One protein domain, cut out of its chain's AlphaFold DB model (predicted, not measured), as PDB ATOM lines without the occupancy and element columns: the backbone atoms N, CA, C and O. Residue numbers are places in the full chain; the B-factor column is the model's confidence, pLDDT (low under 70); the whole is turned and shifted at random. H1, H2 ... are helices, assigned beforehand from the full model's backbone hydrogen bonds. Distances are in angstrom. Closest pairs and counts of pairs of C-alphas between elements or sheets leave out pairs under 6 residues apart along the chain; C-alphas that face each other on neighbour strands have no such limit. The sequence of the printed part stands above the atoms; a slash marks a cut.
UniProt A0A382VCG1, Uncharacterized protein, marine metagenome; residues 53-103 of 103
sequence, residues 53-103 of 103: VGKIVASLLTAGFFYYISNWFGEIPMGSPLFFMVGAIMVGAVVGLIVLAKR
ATOM      1  N   VAL A  53      71.587 158.309 115.429       66.19
ATOM      2  CA  VAL A  53      71.768 159.535 116.216       66.19
ATOM      3  C   VAL A  53      72.005 159.270 117.705       66.19
ATOM      4  O   VAL A  53      72.935 159.823 118.279       66.19
ATOM      5  N   GLY A  54      71.230 158.402 118.355       68.06
ATOM      6  CA  GLY A  54      71.401 158.186 119.792       68.06
ATOM      7  C   GLY A  54      72.605 157.303 120.140       68.06
ATOM      8  O   GLY A  54      73.158 157.450 121.225       68.06
ATOM      9  N   LYS A  55      73.094 156.465 119.210       71.44
ATOM     10  CA  LYS A  55      74.398 155.790 119.372       71.44
ATOM     11  C   LYS A  55      75.545 156.801 119.309       71.44
ATOM     12  O   LYS A  55      76.483 156.706 120.092       71.44
ATOM     13  N   ILE A  56      75.441 157.787 118.414       76.25
ATOM     14  CA  ILE A  56      76.420 158.873 118.282       76.25
ATOM     15  C   ILE A  56      76.415 159.750 119.540       76.25
ATOM     16  O   ILE A  56      77.480 160.011 120.090       76.25
ATOM     17  N   VAL A  57      75.239 160.129 120.049       75.12
ATOM     18  CA  VAL A  57      75.109 160.912 121.292       75.12
ATOM     19  C   VAL A  57      75.647 160.143 122.498       75.12
ATOM     20  O   VAL A  57      76.403 160.710 123.280       75.12
ATOM     21  N   ALA A  58      75.337 158.850 122.631       74.62
ATOM     22  CA  ALA A  58      75.898 158.021 123.698       74.62
ATOM     23  C   ALA A  58      77.432 157.934 123.607       74.62
ATOM     24  O   ALA A  58      78.120 158.056 124.620       74.62
ATOM     25  N   SER A  59      77.977 157.787 122.396       72.50
ATOM     26  CA  SER A  59      79.425 157.761 122.163       72.50
ATOM     27  C   SER A  59      80.088 159.100 122.512       72.50
ATOM     28  O   SER A  59      81.089 159.127 123.223       72.50
ATOM     29  N   LEU A  60      79.491 160.221 122.092       77.88
ATOM     30  CA  LEU A  60      79.956 161.577 122.406       77.88
ATOM     31  C   LEU A  60      79.903 161.875 123.905       77.88
ATOM     32  O   LEU A  60      80.851 162.440 124.439       77.88
ATOM     33  N   LEU A  61      78.836 161.466 124.596       77.06
ATOM     34  CA  LEU A  61      78.723 161.595 126.051       77.06
ATOM     35  C   LEU A  61      79.796 160.776 126.764       77.06
ATOM     36  O   LEU A  61      80.404 161.263 127.709       77.06
ATOM     37  N   THR A  62      80.065 159.560 126.288       77.75
ATOM     38  CA  THR A  62      81.093 158.694 126.879       77.75
ATOM     39  C   THR A  62      82.483 159.297 126.687       77.75
ATOM     40  O   THR A  62      83.230 159.420 127.652       77.75
ATOM     41  N   ALA A  63      82.814 159.742 125.471       74.38
ATOM     42  CA  ALA A  63      84.092 160.388 125.174       74.38
ATOM     43  C   ALA A  63      84.251 161.729 125.908       74.38
ATOM     44  O   ALA A  63      85.310 162.003 126.464       74.38
ATOM     45  N   GLY A  64      83.191 162.540 125.958       75.75
ATOM     46  CA  GLY A  64      83.171 163.822 126.660       75.75
ATOM     47  C   GLY A  64      83.322 163.658 128.168       75.75
ATOM     48  O   GLY A  64      84.101 164.377 128.782       75.75
ATOM     49  N   PHE A  65      82.655 162.667 128.761       78.38
ATOM     50  CA  PHE A  65      82.823 162.320 130.171       78.38
ATOM     51  C   PHE A  65      84.247 161.839 130.463       78.38
ATOM     52  O   PHE A  65      84.850 162.264 131.443       78.38
ATOM     53  N   PHE A  66      84.825 161.023 129.579       72.06
ATOM     54  CA  PHE A  66      86.204 160.560 129.715       72.06
ATOM     55  C   PHE A  66      87.214 161.707 129.613       72.06
ATOM     56  O   PHE A  66      88.147 161.776 130.409       72.06
ATOM     57  N   TYR A  67      87.016 162.627 128.667       72.81
ATOM     58  CA  TYR A  67      87.853 163.814 128.506       72.81
ATOM     59  C   TYR A  67      87.705 164.772 129.689       72.81
ATOM     60  O   TYR A  67      88.704 165.260 130.202       72.81
ATOM     61  N   TYR A  68      86.481 164.980 130.181       73.12
ATOM     62  CA  TYR A  68      86.214 165.784 131.372       73.12
ATOM     63  C   TYR A  68      86.908 165.201 132.605       73.12
ATOM     64  O   TYR A  68      87.616 165.923 133.298       73.12
ATOM     65  N   ILE A  69      86.788 163.889 132.832       69.00
ATOM     66  CA  ILE A  69      87.518 163.201 133.903       69.00
ATOM     67  C   ILE A  69      89.026 163.339 133.698       69.00
ATOM     68  O   ILE A  69      89.729 163.663 134.643       69.00
ATOM     69  N   SER A  70      89.532 163.131 132.484       66.81
ATOM     70  CA  SER A  70      90.972 163.207 132.203       66.81
ATOM     71  C   SER A  70      91.529 164.615 132.426       66.81
ATOM     72  O   SER A  70      92.611 164.761 132.986       66.81
ATOM     73  N   ASN A  71      90.774 165.650 132.049       66.56
ATOM     74  CA  ASN A  71      91.131 167.046 132.285       66.56
ATOM     75  C   ASN A  71      91.104 167.387 133.780       66.56
ATOM     76  O   ASN A  71      92.005 168.054 134.270       66.56
ATOM     77  N   TRP A  72      90.123 166.865 134.526       62.06
ATOM     78  CA  TRP A  72      90.117 166.961 135.987       62.06
ATOM     79  C   TRP A  72      91.313 166.238 136.612       62.06
ATOM     80  O   TRP A  72      91.962 166.783 137.493       62.06
ATOM     81  N   PHE A  73      91.656 165.036 136.145       58.66
ATOM     82  CA  PHE A  73      92.796 164.269 136.653       58.66
ATOM     83  C   PHE A  73      94.149 164.925 136.358       58.66
ATOM     84  O   PHE A  73      95.077 164.730 137.139       58.66
ATOM     85  N   GLY A  74      94.263 165.716 135.287       59.56
ATOM     86  CA  GLY A  74      95.475 166.483 134.976       59.56
ATOM     87  C   GLY A  74      95.808 167.562 136.010       59.56
ATOM     88  O   GLY A  74      96.976 167.899 136.178       59.56
ATOM     89  N   GLU A  75      94.804 168.052 136.741       58.09
ATOM     90  CA  GLU A  75      94.948 169.123 137.736       58.09
ATOM     91  C   GLU A  75      94.855 168.616 139.184       58.09
ATOM     92  O   GLU A  75      95.094 169.361 140.136       58.09
ATOM     93  N   ILE A  76      94.525 167.334 139.373       56.75
ATOM     94  CA  ILE A  76      94.392 166.734 140.695       56.75
ATOM     95  C   ILE A  76      95.762 166.220 141.174       56.75
ATOM     96  O   ILE A  76      96.288 165.261 140.604       56.75
ATOM     97  N   PRO A  77      96.327 166.767 142.268       56.91
ATOM     98  CA  PRO A  77      97.537 166.214 142.861       56.91
ATOM     99  C   PRO A  77      97.279 164.768 143.304       56.91
ATOM    100  O   PRO A  77      96.262 164.477 143.948       56.91
ATOM    101  N   MET A  78      98.196 163.856 142.955       55.84
ATOM    102  CA  MET A  78      98.147 162.461 143.400       55.84
ATOM    103  C   MET A  78      98.116 162.432 144.934       55.84
ATOM    104  O   MET A  78      99.112 162.737 145.584       55.84
ATOM    105  N   GLY A  79      96.947 162.140 145.510       60.88
ATOM    106  CA  GLY A  79      96.703 162.219 146.956       60.88
ATOM    107  C   GLY A  79      95.457 163.010 147.365       60.88
ATOM    108  O   GLY A  79      95.103 162.997 148.542       60.88
ATOM    109  N   SER A  80      94.759 163.674 146.436       63.19
ATOM    110  CA  SER A  80      93.521 164.376 146.791       63.19
ATOM    111  C   SER A  80      92.357 163.410 147.106       63.19
ATOM    112  O   SER A  80      92.242 162.347 146.486       63.19
ATOM    113  N   PRO A  81      91.426 163.793 148.000       64.31
ATOM    114  CA  PRO A  81      90.250 162.983 148.339       64.31
ATOM    115  C   PRO A  81      89.357 162.653 147.134       64.31
ATOM    116  O   PRO A  81      88.729 161.597 147.091       64.31
ATOM    117  N   LEU A  82      89.319 163.538 146.132       64.75
ATOM    118  CA  LEU A  82      88.524 163.352 144.916       64.75
ATOM    119  C   LEU A  82      89.044 162.194 144.060       64.75
ATOM    120  O   LEU A  82      88.245 161.435 143.512       64.75
ATOM    121  N   PHE A  83      90.363 162.001 144.004       67.25
ATOM    122  CA  PHE A  83      90.973 160.874 143.296       67.25
ATOM    123  C   PHE A  83      90.525 159.535 143.897       67.25
ATOM    124  O   PHE A  83      90.126 158.619 143.176       67.25
ATOM    125  N   PHE A  84      90.517 159.443 145.228       67.75
ATOM    126  CA  PHE A  84      90.057 158.250 145.937       67.75
ATOM    127  C   PHE A  84      88.560 158.003 145.750       67.75
ATOM    128  O   PHE A  84      88.164 156.853 145.583       67.75
ATOM    129  N   MET A  85      87.734 159.053 145.716       71.56
ATOM    130  CA  MET A  85      86.295 158.917 145.464       71.56
ATOM    131  C   MET A  85      86.010 158.379 144.060       71.56
ATOM    132  O   MET A  85      85.234 157.438 143.913       71.56
ATOM    133  N   VAL A  86      86.679 158.906 143.029       73.06
ATOM    134  CA  VAL A  86      86.524 158.397 141.656       73.06
ATOM    135  C   VAL A  86      87.042 156.962 141.542       73.06
ATOM    136  O   VAL A  86      86.372 156.111 140.955       73.06
ATOM    137  N   GLY A  87      88.192 156.660 142.153       74.75
ATOM    138  CA  GLY A  87      88.732 155.302 142.215       74.75
ATOM    139  C   GLY A  87      87.778 154.324 142.903       74.75
ATOM    140  O   GLY A  87      87.512 153.247 142.373       74.75
ATOM    141  N   ALA A  88      87.192 154.711 144.036       77.44
ATOM    142  CA  ALA A  88      86.225 153.898 144.767       77.44
ATOM    143  C   ALA A  88      84.938 153.658 143.966       77.44
ATOM    144  O   ALA A  88      84.426 152.540 143.968       77.44
ATOM    145  N   ILE A  89      84.441 154.663 143.235       81.69
ATOM    146  CA  ILE A  89      83.274 154.512 142.353       81.69
ATOM    147  C   ILE A  89      83.584 153.536 141.213       81.69
ATOM    148  O   ILE A  89      82.772 152.655 140.935       81.69
ATOM    149  N   MET A  90      84.762 153.634 140.589       77.56
ATOM    150  CA  MET A  90      85.179 152.706 139.530       77.56
ATOM    151  C   MET A  90      85.323 151.272 140.048       77.56
ATOM    152  O   MET A  90      84.777 150.343 139.454       77.56
ATOM    153  N   VAL A  91      86.003 151.080 141.182       85.06
ATOM    154  CA  VAL A  91      86.159 149.757 141.806       85.06
ATOM    155  C   VAL A  91      84.799 149.195 142.220       85.06
ATOM    156  O   VAL A  91      84.496 148.041 141.923       85.06
ATOM    157  N   GLY A  92      83.947 150.014 142.840       83.12
ATOM    158  CA  GLY A  92      82.593 149.636 143.234       83.12
ATOM    159  C   GLY A  92      81.716 149.250 142.043       83.12
ATOM    160  O   GLY A  92      81.002 148.254 142.114       83.12
ATOM    161  N   ALA A  93      81.813 149.972 140.923       82.44
ATOM    162  CA  ALA A  93      81.096 149.644 139.696       82.44
ATOM    163  C   ALA A  93      81.559 148.308 139.099       82.44
ATOM    164  O   ALA A  93      80.725 147.490 138.712       82.44
ATOM    165  N   VAL A  94      82.869 148.045 139.071       87.19
ATOM    166  CA  VAL A  94      83.429 146.779 138.571       87.19
ATOM    167  C   VAL A  94      83.018 145.609 139.463       87.19
ATOM    168  O   VAL A  94      82.505 144.610 138.964       87.19
ATOM    169  N   VAL A  95      83.179 145.731 140.784       85.75
ATOM    170  CA  VAL A  95      82.770 144.685 141.737       85.75
ATOM    171  C   VAL A  95      81.259 144.468 141.683       85.75
ATOM    172  O   VAL A  95      80.808 143.326 141.634       85.75
ATOM    173  N   GLY A  96      80.475 145.545 141.623       85.75
ATOM    174  CA  GLY A  96      79.024 145.496 141.477       85.75
ATOM    175  C   GLY A  96      78.597 144.761 140.208       85.75
ATOM    176  O   GLY A  96      77.756 143.871 140.286       85.75
ATOM    177  N   LEU A  97      79.222 145.056 139.064       82.06
ATOM    178  CA  LEU A  97      78.981 144.350 137.801       82.06
ATOM    179  C   LEU A  97      79.346 142.867 137.885       82.06
ATOM    180  O   LEU A  97      78.578 142.029 137.424       82.06
ATOM    181  N   ILE A  98      80.485 142.529 138.495       81.19
ATOM    182  CA  ILE A  98      80.921 141.135 138.665       81.19
ATOM    183  C   ILE A  98      79.937 140.360 139.548       81.19
ATOM    184  O   ILE A  98      79.587 139.226 139.229       81.19
ATOM    185  N   VAL A  99      79.477 140.958 140.650       83.00
ATOM    186  CA  VAL A  99      78.488 140.345 141.548       83.00
ATOM    187  C   VAL A  99      77.138 140.195 140.849       83.00
ATOM    188  O   VAL A  99      76.509 139.146 140.973       83.00
ATOM    189  N   LEU A 100      76.709 141.205 140.089       75.69
ATOM    190  CA  LEU A 100      75.459 141.166 139.333       75.69
ATOM    191  C   LEU A 100      75.495 140.103 138.227       75.69
ATOM    192  O   LEU A 100      74.506 139.417 138.030       75.69
ATOM    193  N   ALA A 101      76.637 139.921 137.556       68.44
ATOM    194  CA  ALA A 101      76.830 138.900 136.524       68.44
ATOM    195  C   ALA A 101      76.906 137.464 137.076       68.44
ATOM    196  O   ALA A 101      76.846 136.506 136.307       68.44
ATOM    197  N   LYS A 102      77.090 137.310 138.394       72.81
ATOM    198  CA  LYS A 102      77.118 136.012 139.083       72.81
ATOM    199  C   LYS A 102      75.750 135.583 139.622       72.81
ATOM    200  O   LYS A 102      75.631 134.433 140.044       72.81
ATOM    201  N   ARG A 103      74.772 136.493 139.662       53.16
ATOM    202  CA  ARG A 103      73.361 136.186 139.936       53.16
ATOM    203  C   ARG A 103      72.641 135.827 138.645       53.16
ATOM    204  O   ARG A 103      71.730 134.980 138.741       53.16
TER     205      ARG A 103
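This is residues 53 to 103 of the 103 residues of an uncharacterized protein of marine metagenome (UniProt A0A382VCG1). Two long helices, H1 and H2, make an open, flat V: they come near each other only where the tight link of residues 76 to 80 joins them, and from there the two arms spread apart. The space between the arms is empty, and residues 53 to 68 of H1 and 87 to 101 of H2 stand free. The printed part has 51 residues with two named helices, H1 then H2, no named strand, and the class all helix. It is only just loose, close to extended, with a radius of gyration of the C-alphas of 14.2 A and spans of 37 by 33 by 8 A.

Find C-alpha 53 at (71.768, 159.535, 116.216); here H1, residues 53 to 75, begins, and it runs 33.1 A to C-alpha 75 at (94.948, 169.123, 137.736). Pass residues 76 to 80 and look at C-alpha 81 at (90.250, 162.983, 148.339), where H2, residues 81 to 101, begins. It runs 30.0 A to C-alpha 101 at (76.830, 138.900, 136.524).

H1 and H2 are close but not clearly touching, with 1 pair of C-alphas within 8 A. Look at Phe 73 and Phe 83 for the closest C-alphas, 7.7 A apart. The helices run opposite ways at a steep tilt of 40 degrees, and their centres are 18.2 A apart. In H2 every O i to N i+4 pair is within hydrogen-bond range; in H1 18 of 19 are.

The two C-alphas farthest apart are those of Val 53 and Gly 79, at 39.7 A. The printed part has no cut and ends at Arg 103, the chain's last residue. The mean pLDDT of the printed part is 71.8; you will find values under 70 at residues 53 to 54, 69 to 84, 101 and 103.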